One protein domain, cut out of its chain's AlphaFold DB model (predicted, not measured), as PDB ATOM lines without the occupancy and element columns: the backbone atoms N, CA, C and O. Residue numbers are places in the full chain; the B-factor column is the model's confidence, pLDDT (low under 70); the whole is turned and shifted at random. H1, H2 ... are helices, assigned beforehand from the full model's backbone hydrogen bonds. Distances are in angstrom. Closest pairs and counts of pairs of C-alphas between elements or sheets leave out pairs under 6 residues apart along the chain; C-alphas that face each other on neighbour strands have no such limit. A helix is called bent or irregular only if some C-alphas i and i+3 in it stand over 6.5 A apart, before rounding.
ATOM      1  N   SER A  77     261.629 186.690  81.797       91.69
ATOM      2  CA  SER A  77     260.413 187.369  81.337       91.69
ATOM      3  C   SER A  77     259.741 186.674  80.149       91.69
ATOM      4  O   SER A  77     258.515 186.624  80.103       91.69
ATOM      5  N   PHE A  78     260.517 186.112  79.218       93.12
ATOM      6  CA  PHE A  78     259.979 185.376  78.073       93.12
ATOM      7  C   PHE A  78     259.436 184.007  78.488       93.12
ATOM      8  O   PHE A  78     258.349 183.636  78.065       93.12
ATOM      9  N   GLU A  79     260.140 183.289  79.371       94.06
ATOM     10  CA  GLU A  79     259.646 182.022  79.936       94.06
ATOM     11  C   GLU A  79     258.320 182.231  80.689       94.06
ATOM     12  O   GLU A  79     257.366 181.483  80.482       94.06
ATOM     13  N   ARG A  80     258.212 183.297  81.496       95.50
ATOM     14  CA  ARG A  80     256.950 183.657  82.161       95.50
ATOM     15  C   ARG A  80     255.844 184.004  81.175       95.50
ATOM     16  O   ARG A  80     254.714 183.586  81.389       95.50
ATOM     17  N   LEU A  81     256.151 184.764  80.120       96.81
ATOM     18  CA  LEU A  81     255.168 185.081  79.085       96.81
ATOM     19  C   LEU A  81     254.658 183.800  78.414       96.81
ATOM     20  O   LEU A  81     253.455 183.644  78.258       96.81
ATOM     21  N   TRP A  82     255.557 182.874  78.074       96.69
ATOM     22  CA  TRP A  82     255.206 181.589  77.470       96.69
ATOM     23  C   TRP A  82     254.255 180.778  78.356       96.69
ATOM     24  O   TRP A  82     253.210 180.333  77.893       96.69
ATOM     25  N   LEU A  83     254.581 180.644  79.645       97.38
ATOM     26  CA  LEU A  83     253.744 179.937  80.621       97.38
ATOM     27  C   LEU A  83     252.392 180.631  80.849       97.38
ATOM     28  O   LEU A  83     251.374 179.957  80.969       97.38
ATOM     29  N   ALA A  84     252.366 181.964  80.888       98.50
ATOM     30  CA  ALA A  84     251.129 182.726  81.029       98.50
ATOM     31  C   ALA A  84     250.224 182.575  79.797       98.50
ATOM     32  O   ALA A  84     249.024 182.366  79.946       98.50
ATOM     33  N   LEU A  85     250.792 182.631  78.589       98.38
ATOM     34  CA  LEU A  85     250.049 182.396  77.350       98.38
ATOM     35  C   LEU A  85     249.506 180.970  77.287       98.38
ATOM     36  O   LEU A  85     248.357 180.789  76.900       98.38
ATOM     37  N   PHE A  86     250.300 179.982  77.707       98.25
ATOM     38  CA  PHE A  86     249.847 178.598  77.808       98.25
ATOM     39  C   PHE A  86     248.643 178.481  78.755       98.25
ATOM     40  O   PHE A  86     247.576 178.063  78.317       98.25
ATOM     41  N   LEU A  87     248.767 178.969  79.996       98.62
ATOM     42  CA  LEU A  87     247.685 178.942  80.989       98.62
ATOM     43  C   LEU A  87     246.413 179.671  80.518       98.62
ATOM     44  O   LEU A  87     245.306 179.187  80.734       98.62
ATOM     45  N   ALA A  88     246.555 180.825  79.863       98.56
ATOM     46  CA  ALA A  88     245.414 181.587  79.354       98.56
ATOM     47  C   ALA A  88     244.739 180.924  78.139       98.56
ATOM     48  O   ALA A  88     243.539 181.105  77.939       98.56
ATOM     49  N   ALA A  89     245.488 180.174  77.324       98.50
ATOM     50  CA  ALA A  89     244.969 179.522  76.123       98.50
ATOM     51  C   ALA A  89     244.172 178.243  76.425       98.50
ATOM     52  O   ALA A  89     243.273 177.898  75.665       98.50
ATOM     53  N   MET A  90     244.467 177.549  77.524       98.19
ATOM     54  CA  MET A  90     243.822 176.279  77.887       98.19
ATOM     55  C   MET A  90     242.279 176.347  77.951       98.19
ATOM     56  O   MET A  90     241.635 175.591  77.217       98.19
ATOM     57  N   PRO A  91     241.646 177.284  78.691       97.81
ATOM     58  CA  PRO A  91     240.180 177.390  78.724       97.81
ATOM     59  C   PRO A  91     239.559 177.828  77.385       97.81
ATOM     60  O   PRO A  91     238.371 177.608  77.151       97.81
ATOM     61  N   VAL A  92     240.341 178.415  76.467       98.56
ATOM     62  CA  VAL A  92     239.846 178.803  75.133       98.56
ATOM     63  C   VAL A  92     239.436 177.572  74.319       98.56
ATOM     64  O   VAL A  92     238.531 177.672  73.496       98.56
ATOM     65  N   ILE A  93     240.046 176.408  74.566       98.44
ATOM     66  CA  ILE A  93     239.717 175.170  73.850       98.44
ATOM     67  C   ILE A  93     238.305 174.688  74.185       98.44
ATOM     68  O   ILE A  93     237.532 174.387  73.275       98.44
ATOM     69  N   TYR A  94     237.940 174.669  75.470       98.19
ATOM     70  CA  TYR A  94     236.581 174.323  75.880       98.19
ATOM     71  C   TYR A  94     235.574 175.356  75.379       98.19
ATOM     72  O   TYR A  94     234.541 174.975  74.833       98.19
ATOM     73  N   LEU A  95     235.894 176.652  75.486       98.56
ATOM     74  CA  LEU A  95     235.026 177.711  74.968       98.56
ATOM     75  C   LEU A  95     234.789 177.552  73.460       98.56
ATOM     76  O   LEU A  95     233.659 177.676  72.995       98.56
ATOM     77  N   TRP A  96     235.836 177.241  72.693       98.56
ATOM     78  CA  TRP A  96     235.722 176.964  71.264       98.56
ATOM     79  C   TRP A  96     234.823 175.747  71.000       98.56
ATOM     80  O   TRP A  96     233.909 175.840  70.179       98.56
ATOM     81  N   ALA A  97     235.014 174.645  71.726       98.44
ATOM     82  CA  ALA A  97     234.176 173.453  71.600       98.44
ATOM     83  C   ALA A  97     232.694 173.739  71.920       98.44
ATOM     84  O   ALA A  97     231.815 173.399  71.127       98.44
ATOM     85  N   ALA A  98     232.417 174.450  73.016       98.31
ATOM     86  CA  ALA A  98     231.066 174.844  73.411       98.31
ATOM     87  C   ALA A  98     230.390 175.750  72.363       98.31
ATOM     88  O   ALA A  98     229.217 175.558  72.029       98.31
ATOM     89  N   LEU A  99     231.137 176.699  71.783       98.56
ATOM     90  CA  LEU A  99     230.648 177.563  70.705       98.56
ATOM     91  C   LEU A  99     230.297 176.770  69.440       98.56
ATOM     92  O   LEU A  99     229.261 177.039  68.833       98.56
ATOM     93  N   LEU A 100     231.126 175.795  69.049       98.12
ATOM     94  CA  LEU A 100     230.837 174.921  67.904       98.12
ATOM     95  C   LEU A 100     229.606 174.040  68.146       98.12
ATOM     96  O   LEU A 100     228.839 173.803  67.213       98.12
ATOM     97  N   ALA A 101     229.402 173.585  69.384       97.88
ATOM     98  CA  ALA A 101     228.230 172.806  69.776       97.88
ATOM     99  C   ALA A 101     226.947 173.651  69.901       97.88
ATOM    100  O   ALA A 101     225.849 173.097  69.938       97.88
ATOM    101  N   GLY A 102     227.060 174.983  69.965       97.94
ATOM    102  CA  GLY A 102     225.925 175.883  70.182       97.94
ATOM    103  C   GLY A 102     225.327 175.800  71.593       97.94
ATOM    104  O   GLY A 102     224.193 176.239  71.798       97.94
ATOM    105  N   ASP A 103     226.072 175.255  72.557       97.75
ATOM    106  CA  ASP A 103     225.630 175.069  73.939       97.75
ATOM    107  C   ASP A 103     225.874 176.347  74.759       97.75
ATOM    108  O   ASP A 103     226.996 176.666  75.155       97.75
ATOM    109  N   ARG A 104     224.807 177.118  74.993       97.50
ATOM    110  CA  ARG A 104     224.883 178.416  75.683       97.50
ATOM    111  C   ARG A 104     225.256 178.287  77.157       97.50
ATOM    112  O   ARG A 104     225.933 179.177  77.675       97.50
ATOM    113  N   ASP A 105     224.818 177.215  77.810       96.69
ATOM    114  CA  ASP A 105     225.084 176.998  79.232       96.69
ATOM    115  C   ASP A 105     226.556 176.620  79.421       96.69
ATOM    116  O   ASP A 105     227.239 177.202  80.268       96.69
ATOM    117  N   ALA A 106     227.079 175.748  78.552       97.38
ATOM    118  CA  ALA A 106     228.508 175.452  78.493       97.38
ATOM    119  C   ALA A 106     229.340 176.711  78.207       97.38
ATOM    120  O   ALA A 106     230.297 176.987  78.924       97.38
ATOM    121  N   VAL A 107     228.951 177.545  77.233       98.44
ATOM    122  CA  VAL A 107     229.666 178.803  76.937       98.44
ATOM    123  C   VAL A 107     229.785 179.700  78.173       98.44
ATOM    124  O   VAL A 107     230.847 180.275  78.408       98.44
ATOM    125  N   ALA A 108     228.728 179.822  78.982       98.12
ATOM    126  CA  ALA A 108     228.778 180.620  80.207       98.12
ATOM    127  C   ALA A 108     229.779 180.054  81.232       98.12
ATOM    128  O   ALA A 108     230.523 180.818  81.855       98.12
ATOM    129  N   ILE A 109     229.826 178.728  81.376       97.62
ATOM    130  CA  ILE A 109     230.777 178.031  82.251       97.62
ATOM    131  C   ILE A 109     232.215 178.247  81.760       97.62
ATOM    132  O   ILE A 109     233.075 178.652  82.545       97.62
ATOM    133  N   GLU A 110     232.470 178.093  80.460       98.06
ATOM    134  CA  GLU A 110     233.818 178.259  79.904       98.06
ATOM    135  C   GLU A 110     234.314 179.703  79.946       98.06
ATOM    136  O   GLU A 110     235.505 179.948  80.150       98.06
ATOM    137  N   LEU A 111     233.415 180.684  79.840       98.56
ATOM    138  CA  LEU A 111     233.766 182.083  80.081       98.56
ATOM    139  C   LEU A 111     234.222 182.314  81.527       98.56
ATOM    140  O   LEU A 111     235.162 183.081  81.750       98.56
ATOM    141  N   ALA A 112     233.614 181.640  82.508       98.25
ATOM    142  CA  ALA A 112     234.083 181.705  83.891       98.25
ATOM    143  C   ALA A 112     235.482 181.083  84.034       98.25
ATOM    144  O   ALA A 112     236.355 181.691  84.660       98.25
ATOM    145  N   GLY A 113     235.729 179.935  83.396       98.00
ATOM    146  CA  GLY A 113     237.058 179.316  83.329       98.00
ATOM    147  C   GLY A 113     238.104 180.250  82.725       98.00
ATOM    148  O   GLY A 113     239.168 180.464  83.312       98.00
ATOM    149  N   LEU A 114     237.774 180.893  81.603       98.50
ATOM    150  CA  LEU A 114     238.640 181.865  80.937       98.50
ATOM    151  C   LEU A 114     238.995 183.047  81.848       98.50
ATOM    152  O   LEU A 114     240.159 183.445  81.906       98.50
ATOM    153  N   VAL A 115     238.029 183.589  82.594       98.62
ATOM    154  CA  VAL A 115     238.281 184.673  83.558       98.62
ATOM    155  C   VAL A 115     239.183 184.201  84.701       98.62
ATOM    156  O   VAL A 115     240.119 184.913  85.067       98.62
ATOM    157  N   ILE A 116     238.943 183.007  85.248       98.56
ATOM    158  CA  ILE A 116     239.719 182.461  86.369       98.56
ATOM    159  C   ILE A 116     241.170 182.195  85.946       98.56
ATOM    160  O   ILE A 116     242.097 182.758  86.535       98.56
ATOM    161  N   PHE A 117     241.389 181.379  84.913       98.69
ATOM    162  CA  PHE A 117     242.740 180.984  84.499       98.69
ATOM    163  C   PHE A 117     243.468 182.093  83.740       98.69
ATOM    164  O   PHE A 117     244.669 182.273  83.940       98.69
ATOM    165  N   GLY A 118     242.753 182.918  82.969       98.75
ATOM    166  CA  GLY A 118     243.300 184.156  82.414       98.75
ATOM    167  C   GLY A 118     243.729 185.133  83.513       98.75
ATOM    168  O   GLY A 118     244.815 185.707  83.443       98.75
ATOM    169  N   GLY A 119     242.940 185.261  84.584       98.69
ATOM    170  CA  GLY A 119     243.301 186.045  85.766       98.69
ATOM    171  C   GLY A 119     244.567 185.529  86.457       98.69
ATOM    172  O   GLY A 119     245.462 186.319  86.763       98.69
ATOM    173  N   LEU A 120     244.686 184.210  86.648       98.69
ATOM    174  CA  LEU A 120     245.895 183.581  87.196       98.69
ATOM    175  C   LEU A 120     247.117 183.764  86.285       98.69
ATOM    176  O   LEU A 120     248.207 184.044  86.787       98.69
ATOM    177  N   ALA A 121     246.942 183.670  84.965       98.62
ATOM    178  CA  ALA A 121     247.999 183.914  83.988       98.62
ATOM    179  C   ALA A 121     248.525 185.354  84.067       98.62
ATOM    180  O   ALA A 121     249.735 185.568  84.189       98.62
ATOM    181  N   LEU A 122     247.625 186.343  84.067       98.69
ATOM    182  CA  LEU A 122     247.991 187.754  84.209       98.69
ATOM    183  C   LEU A 122     248.654 188.019  85.563       98.69
ATOM    184  O   LEU A 122     249.701 188.666  85.621       98.69
ATOM    185  N   LEU A 123     248.090 187.488  86.651       98.44
ATOM    186  CA  LEU A 123     248.649 187.643  87.991       98.44
ATOM    187  C   LEU A 123     250.062 187.055  88.076       98.44
ATOM    188  O   LEU A 123     250.971 187.731  88.556       98.44
ATOM    189  N   GLY A 124     250.265 185.830  87.589       97.62
ATOM    190  CA  GLY A 124     251.569 185.172  87.584       97.62
ATOM    191  C   GLY A 124     252.599 185.911  86.731       97.62
ATOM    192  O   GLY A 124     253.744 186.076  87.158       97.62
ATOM    193  N   TYR A 125     252.190 186.441  85.576       97.75
ATOM    194  CA  TYR A 125     253.056 187.247  84.718       97.75
ATOM    195  C   TYR A 125     253.463 188.577  85.374       97.75
ATOM    196  O   TYR A 125     254.658 188.845  85.519       97.75
ATOM    197  N   PHE A 126     252.495 189.386  85.821       97.69
ATOM    198  CA  PHE A 126     252.750 190.720  86.381       97.69
ATOM    199  C   PHE A 126     253.371 190.698  87.781       97.69
ATOM    200  O   PHE A 126     254.033 191.659  88.168       97.69
ATOM    201  N   ARG A 127     253.187 189.616  88.547       96.44
ATOM    202  CA  ARG A 127     253.888 189.393  89.827       96.44
ATOM    203  C   ARG A 127     255.215 188.663  89.658       96.44
ATOM    204  O   ARG A 127     255.815 188.276  90.654       96.44
ATOM    205  N   GLU A 128     255.649 188.454  88.417       95.06
ATOM    206  CA  GLU A 128     256.886 187.758  88.065       95.06
ATOM    207  C   GLU A 128     257.030 186.364  88.712       95.06
ATOM    208  O   GLU A 128     258.141 185.890  88.941       95.06
ATOM    209  N   SER A 129     255.913 185.681  88.985       95.19
ATOM    210  CA  SER A 129     255.873 184.475  89.816       95.19
ATOM    211  C   SER A 129     255.642 183.210  88.995       95.19
ATOM    212  O   SER A 129     254.521 182.897  88.589       95.19
ATOM    213  N   PHE A 130     256.707 182.423  88.821       95.56
ATOM    214  CA  PHE A 130     256.620 181.077  88.247       95.56
ATOM    215  C   PHE A 130     255.750 180.137  89.085       95.56
ATOM    216  O   PHE A 130     255.092 179.267  88.526       95.56
ATOM    217  N   LEU A 131     255.710 180.331  90.409       95.06
ATOM    218  CA  LEU A 131     254.888 179.518  91.302       95.06
ATOM    219  C   LEU A 131     253.398 179.686  90.990       95.06
ATOM    220  O   LEU A 131     252.694 178.690  90.882       95.06
ATOM    221  N   ILE A 132     252.925 180.925  90.802       97.19
ATOM    222  CA  ILE A 132     251.519 181.181  90.447       97.19
ATOM    223  C   ILE A 132     251.188 180.548  89.091       97.19
ATOM    224  O   ILE A 132     250.144 179.919  88.964       97.19
ATOM    225  N   LEU A 133     252.081 180.664  88.104       98.06
ATOM    226  CA  LEU A 133     251.872 180.080  86.774       98.06
ATOM    227  C   LEU A 133     251.848 178.545  86.819       98.06
ATOM    228  O   LEU A 133     250.922 177.936  86.296       98.06
ATOM    229  N   GLY A 134     252.821 177.917  87.486       97.69
ATOM    230  CA  GLY A 134     252.893 176.459  87.615       97.69
ATOM    231  C   GLY A 134     251.719 175.872  88.400       97.69
ATOM    232  O   GLY A 134     251.127 174.884  87.968       97.69
ATOM    233  N   LEU A 135     251.334 176.505  89.516       97.62
ATOM    234  CA  LEU A 135     250.144 176.108  90.275       97.62
ATOM    235  C   LEU A 135     248.856 176.369  89.496       97.62
ATOM    236  O   LEU A 135     247.938 175.570  89.600       97.62
ATOM    237  N   GLY A 136     248.783 177.449  88.716       98.50
ATOM    238  CA  GLY A 136     247.635 177.745  87.863       98.50
ATOM    239  C   GLY A 136     247.422 176.679  86.791       98.50
ATOM    240  O   GLY A 136     246.297 176.221  86.622       98.50
ATOM    241  N   ILE A 137     248.501 176.228  86.140       98.69
ATOM    242  CA  ILE A 137     248.458 175.121  85.169       98.69
ATOM    243  C   ILE A 137     247.986 173.833  85.854       98.69
ATOM    244  O   ILE A 137     247.026 173.220  85.407       98.69
ATOM    245  N   ALA A 138     248.581 173.456  86.990       98.56
ATOM    246  CA  ALA A 138     248.149 172.261  87.718       98.56
ATOM    247  C   ALA A 138     246.690 172.362  88.215       98.56
ATOM    248  O   ALA A 138     245.955 171.375  88.199       98.56
ATOM    249  N   ALA A 139     246.261 173.550  88.652       98.50
ATOM    250  CA  ALA A 139     244.897 173.808  89.099       98.50
ATOM    251  C   ALA A 139     243.887 173.735  87.950       98.50
ATOM    252  O   ALA A 139     242.763 173.301  88.192       98.50
ATOM    253  N   HIS A 140     244.268 174.109  86.726       98.69
ATOM    254  CA  HIS A 140     243.426 173.893  85.551       98.69
ATOM    255  C   HIS A 140     243.128 172.407  85.367       98.69
ATOM    256  O   HIS A 140     241.960 172.023  85.407       98.69
ATOM    257  N   GLY A 141     244.158 171.562  85.320       98.38
ATOM    258  CA  GLY A 141     243.973 170.115  85.244       98.38
ATOM    259  C   GLY A 141     243.077 169.580  86.366       98.38
ATOM    260  O   GLY A 141     242.050 168.944  86.130       98.38
ATOM    261  N   VAL A 142     243.437 169.859  87.621       98.50
ATOM    262  CA  VAL A 142     242.760 169.267  88.789       98.50
ATOM    263  C   VAL A 142     241.339 169.788  88.990       98.50
ATOM    264  O   VAL A 142     240.471 169.013  89.382       98.50
ATOM    265  N   ALA A 143     241.090 171.082  88.791       97.88
ATOM    266  CA  ALA A 143     239.778 171.666  89.060       97.88
ATOM    267  C   ALA A 143     238.897 171.733  87.810       97.88
ATOM    268  O   ALA A 143     237.703 171.466  87.915       97.88
ATOM    269  N   TRP A 144     239.460 172.083  86.652       98.12
ATOM    270  CA  TRP A 144     238.705 172.264  85.412       98.12
ATOM    271  C   TRP A 144     238.571 170.950  84.651       98.12
ATOM    272  O   TRP A 144     237.453 170.466  84.467       98.12
ATOM    273  N   ASP A 145     239.681 170.320  84.266       98.12
ATOM    274  CA  ASP A 145     239.626 169.113  83.437       98.12
ATOM    275  C   ASP A 145     239.019 167.919  84.183       98.12
ATOM    276  O   ASP A 145     238.190 167.187  83.637       98.12
ATOM    277  N   ALA A 146     239.351 167.746  85.466       97.75
ATOM    278  CA  ALA A 146     238.733 166.691  86.267       97.75
ATOM    279  C   ALA A 146     237.218 166.905  86.456       97.75
ATOM    280  O   ALA A 146     236.474 165.929  86.531       97.75
ATOM    281  N   TRP A 147     236.745 168.159  86.512       97.12
ATOM    282  CA  TRP A 147     235.310 168.462  86.571       97.12
ATOM    283  C   TRP A 147     234.610 168.167  85.239       97.12
ATOM    284  O   TRP A 147     233.497 167.642  85.250       97.12
ATOM    285  N   HIS A 148     235.266 168.442  84.109       96.69
ATOM    286  CA  HIS A 148     234.748 168.147  82.768       96.69
ATOM    287  C   HIS A 148     234.707 166.653  82.444       96.69
ATOM    288  O   HIS A 148     233.917 166.229  81.592       96.69
ATOM    289  N   HIS A 149     235.520 165.841  83.119       94.25
ATOM    290  CA  HIS A 149     235.539 164.400  82.918       94.25
ATOM    291  C   HIS A 149     234.139 163.795  83.135       94.25
ATOM    292  O   HIS A 149     233.543 163.915  84.204       94.25
ATOM    293  N   HIS A 150     233.592 163.173  82.085       90.69
ATOM    294  CA  HIS A 150     232.218 162.646  82.005       90.69
ATOM    295  C   HIS A 150     231.069 163.668  82.109       90.69
ATOM    296  O   HIS A 150     229.911 163.256  82.183       90.69
ATOM    297  N   ARG A 151     231.344 164.978  82.095       90.69
ATOM    298  CA  ARG A 151     230.312 166.037  82.128       90.69
ATOM    299  C   ARG A 151     230.241 166.862  80.848       90.69
ATOM    300  O   ARG A 151     229.188 167.399  80.528       90.69
ATOM    301  N   ALA A 152     231.344 166.941  80.114       87.31
ATOM    302  CA  ALA A 152     231.459 167.752  78.912       87.31
ATOM    303  C   ALA A 152     230.936 166.999  77.678       87.31
ATOM    304  O   ALA A 152     231.680 166.281  77.019       87.31
ATOM    305  N   GLY A 153     229.647 167.150  77.359       92.44
ATOM    306  CA  GLY A 153     229.042 166.524  76.171       92.44
ATOM    307  C   GLY A 153     229.443 167.161  74.831       92.44
ATOM    308  O   GLY A 153     229.096 166.632  73.781       92.44
ATOM    309  N   PHE A 154     230.149 168.294  74.863       95.75
ATOM    310  CA  PHE A 154     230.490 169.120  73.699       95.75
ATOM    311  C   PHE A 154     231.960 169.009  73.259       95.75
ATOM    312  O   PHE A 154     232.363 169.671  72.305       95.75
ATOM    313  N   ILE A 155     232.771 168.202  73.949       97.12
ATOM    314  CA  ILE A 155     234.179 167.957  73.622       97.12
ATOM    315  C   ILE A 155     234.468 166.456  73.656       97.12
ATOM    316  O   ILE A 155     233.744 165.681  74.279       97.12
ATOM    317  N   GLU A 156     235.537 166.043  72.984       96.44
ATOM    318  CA  GLU A 156     235.945 164.646  72.923       96.44
ATOM    319  C   GLU A 156     236.157 164.029  74.325       96.44
ATOM    320  O   GLU A 156     236.893 164.595  75.139       96.44
ATOM    321  N   PRO A 157     235.593 162.842  74.632       96.25
ATOM    322  CA  PRO A 157     235.631 162.275  75.986       96.25
ATOM    323  C   PRO A 157     237.036 162.019  76.550       96.25
ATOM    324  O   PRO A 157     237.231 162.030  77.766       96.25
ATOM    325  N   TRP A 158     238.019 161.770  75.679       97.12
ATOM    326  CA  TRP A 158     239.412 161.532  76.069       97.12
ATOM    327  C   TRP A 158     240.145 162.818  76.473       97.12
ATOM    328  O   TRP A 158     241.149 162.755  77.187       97.12
ATOM    329  N   TYR A 159     239.654 163.976  76.023       98.00
ATOM    330  CA  TYR A 159     240.362 165.247  76.105       98.00
ATOM    331  C   TYR A 159     240.577 165.738  77.544       98.00
ATOM    332  O   TYR A 159     241.734 165.976  77.895       98.00
ATOM    333  N   PRO A 160     239.559 165.797  78.430       98.06
ATOM    334  CA  PRO A 160     239.780 166.272  79.797       98.06
ATOM    335  C   PRO A 160     240.799 165.411  80.558       98.06
ATOM    336  O   PRO A 160     241.690 165.915  81.235       98.06
ATOM    337  N   GLN A 161     240.742 164.085  80.394       97.88
ATOM    338  CA  GLN A 161     241.705 163.190  81.039       97.88
ATOM    339  C   GLN A 161     243.134 163.418  80.523       97.88
ATOM    340  O   GLN A 161     244.086 163.396  81.304       97.88
ATOM    341  N   ALA A 162     243.288 163.630  79.218       97.75
ATOM    342  CA  ALA A 162     244.573 163.934  78.609       97.75
ATOM    343  C   ALA A 162     245.159 165.265  79.105       97.75
ATOM    344  O   ALA A 162     246.329 165.308  79.497       97.75
ATOM    345  N   CYS A 163     244.347 166.324  79.132       98.00
ATOM    346  CA  CYS A 163     244.756 167.641  79.617       98.00
ATOM    347  C   CYS A 163     245.167 167.602  81.086       98.00
ATOM    348  O   CYS A 163     246.277 168.024  81.393       98.00
ATOM    349  N   LEU A 164     244.389 166.948  81.954       98.31
ATOM    350  CA  LEU A 164     244.764 166.735  83.354       98.31
ATOM    351  C   LEU A 164     246.178 166.140  83.501       98.31
ATOM    352  O   LEU A 164     246.975 166.625  84.305       98.31
ATOM    353  N   LEU A 165     246.516 165.095  82.737       98.44
ATOM    354  CA  LEU A 165     247.840 164.464  82.813       98.44
ATOM    355  C   LEU A 165     248.962 165.410  82.367       98.44
ATOM    356  O   LEU A 165     250.011 165.473  83.016       98.44
ATOM    357  N   ILE A 166     248.750 166.130  81.264       98.50
ATOM    358  CA  ILE A 166     249.735 167.065  80.711       98.50
ATOM    359  C   ILE A 166     249.920 168.260  81.652       98.50
ATOM    360  O   ILE A 166     251.060 168.615  81.944       98.50
ATOM    361  N   ASP A 167     248.840 168.814  82.193       98.56
ATOM    362  CA  ASP A 167     248.842 169.949  83.120       98.56
ATOM    363  C   ASP A 167     249.603 169.635  84.403       98.56
ATOM    364  O   ASP A 167     250.446 170.418  84.850       98.56
ATOM    365  N   LEU A 168     249.366 168.453  84.974       98.62
ATOM    366  CA  LEU A 168     250.101 167.990  86.146       98.62
ATOM    367  C   LEU A 168     251.590 167.804  85.841       98.62
ATOM    368  O   LEU A 168     252.435 168.217  86.640       98.62
ATOM    369  N   ALA A 169     251.930 167.227  84.686       98.38
ATOM    370  CA  ALA A 169     253.321 167.057  84.280       98.38
ATOM    371  C   ALA A 169     254.024 168.405  84.040       98.38
ATOM    372  O   ALA A 169     255.167 168.597  84.464       98.38
ATOM    373  N   PHE A 170     253.340 169.357  83.404       97.50
ATOM    374  CA  PHE A 170     253.869 170.687  83.116       97.50
ATOM    375  C   PHE A 170     254.022 171.513  84.400       97.50
ATOM    376  O   PHE A 170     255.084 172.091  84.640       97.50
ATOM    377  N   GLY A 171     253.004 171.520  85.265       97.38
ATOM    378  CA  GLY A 171     253.051 172.171  86.573       97.38
ATOM    379  C   GLY A 171     254.166 171.610  87.461       97.38
ATOM    380  O   GLY A 171     254.911 172.379  88.074       97.38
ATOM    381  N   LEU A 172     254.355 170.283  87.464       95.94
ATOM    382  CA  LEU A 172     255.468 169.624  88.154       95.94
ATOM    383  C   LEU A 172     256.827 170.063  87.594       95.94
ATOM    384  O   LEU A 172     257.729 170.373  88.371       95.94
ATOM    385  N   LEU A 173     256.985 170.120  86.268       95.50
ATOM    386  CA  LEU A 173     258.224 170.586  85.641       95.50
ATOM    387  C   LEU A 173     258.548 172.033  86.051       95.50
ATOM    388  O   LEU A 173     259.684 172.314  86.441       95.50
ATOM    389  N   VAL A 174     257.556 172.928  86.033       95.00
ATOM    390  CA  VAL A 174     257.725 174.317  86.495       95.00
ATOM    391  C   VAL A 174     258.134 174.351  87.971       95.00
ATOM    392  O   VAL A 174     259.061 175.080  88.333       95.00
ATOM    393  N   ALA A 175     257.506 173.532  88.821       92.94
ATOM    394  CA  ALA A 175     257.864 173.425  90.232       92.94
ATOM    395  C   ALA A 175     259.310 172.939  90.432       92.94
ATOM    396  O   ALA A 175     260.064 173.584  91.156       92.94
ATOM    397  N   ILE A 176     259.742 171.880  89.737       91.06
ATOM    398  CA  ILE A 176     261.127 171.371  89.787       91.06
ATOM    399  C   ILE A 176     262.137 172.464  89.409       91.06
ATOM    400  O   ILE A 176     263.224 172.547  89.985       91.06
ATOM    401  N   GLN A 177     261.796 173.301  88.431       88.81
ATOM    402  CA  GLN A 177     262.699 174.326  87.914       88.81
ATOM    403  C   GLN A 177     262.764 175.588  88.783       88.81
ATOM    404  O   GLN A 177     263.809 176.248  88.794       88.81
ATOM    405  N   HIS A 178     261.679 175.935  89.485       85.56
ATOM    406  CA  HIS A 178     261.518 177.260  90.098       85.56
ATOM    407  C   HIS A 178     261.114 177.262  91.580       85.56
ATOM    408  O   HIS A 178     261.251 178.293  92.234       85.56
ATOM    409  N   VAL A 179     260.652 176.145  92.144       70.88
ATOM    410  CA  VAL A 179     260.249 176.034  93.554       70.88
ATOM    411  C   VAL A 179     261.296 175.195  94.285       70.88
ATOM    412  O   VAL A 179     261.404 173.994  94.078       70.88
ATOM    413  N   GLY A 180     262.104 175.842  95.130       56.69
ATOM    414  CA  GLY A 180     263.156 175.178  95.917       56.69
ATOM    415  C   GLY A 180     264.590 175.546  95.534       56.69
ATOM    416  O   GLY A 180     265.533 174.951  96.049       56.69
TER     417      GLY A 180
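This is residues 77 to 180 of the 189 residues of an uncharacterized protein of Mizugakiibacter sediminis (UniProt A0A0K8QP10). Four nearly aligned helices run up and down side by side in an elongated body, and in cross-section H1, H2, H3 and H4 follow one another round an open arc. Arm H1a packs with H2 and H3 in a bundle of three, while H4 packs on H3 alone and leaves a gap between itself and H1. The printed part has 104 residues with four named helices, in the order H1, H2, H3, H4, and no named strand; the class is all helix. It is compact, with a radius of gyration of the C-alphas of 13.6 A, and spans 42 by 23 by 17 A.

The longest helix, H1, residues 77 to 101, was assigned as one helix by its hydrogen bonds but is bent: C-alphas 88 and 91 are 6.7 A apart. Its arms H1a, residues 77 to 88, and H1b, residues 91 to 101, stand at a shallow tilt of 31 degrees. H1a touches H2, residues 104 to 126, opposite ways at a shallow tilt of 14 degrees; their closest C-alphas, of Ala 84 and Ala 121, are 4.5 A apart. H1b and H2 form a helical hairpin, with the closest C-alphas, of Leu 95 and Glu 110, 5.1 A apart. The hub is H3, residues 130 to 148, which touches H1a with residues 130 to 137 alone, the same way; the closest C-alphas, of Leu 87 and Ile 137, are 5.7 A apart. H1a, H2 and H3 make an up-and-down bundle, each running against the one before it. H2 and H3 form a hairpin at 13 degrees, closest at the C-alphas of Gly 124 and Ile 132, 4.9 A. H3 and H4, residues 159 to 178, form another at 16 degrees, with 42 pairs of C-alphas within 8 A; the closest, of Gly 141 and Leu 164, are 4.0 A apart. H1b and H3 are near each other, while H4 is apart from H1a, H1b and H2. Every O i to N i+4 pair is within hydrogen-bond range in H1a, H1b, H2 and H4, and 13 of 15 are in H3.

H1a begins at C-alpha 77, (260.413, 187.369, 81.337), and is 16.2 A long; H1b is 15.6 A. H2 measures 32.3 A from C-alpha 104, (224.883, 178.416, 75.683), to C-alpha 126. H3 measures 26.0 A and is neither bent nor irregular, but only just: C-alphas 142 and 145 are 6.2 A apart. H4 measures 28.1 A and ends at C-alpha 178, (261.518, 177.260, 90.098).

The C-alphas farthest apart, of Gly 102 and Gly 180, are 45.3 A apart. The printed part has no cut. The links H1 to H2 and H2 to H3 are tight, and H3 to H4, 10 residues, is short. The mean pLDDT of the printed part is 96.3; residue 180 is under 70.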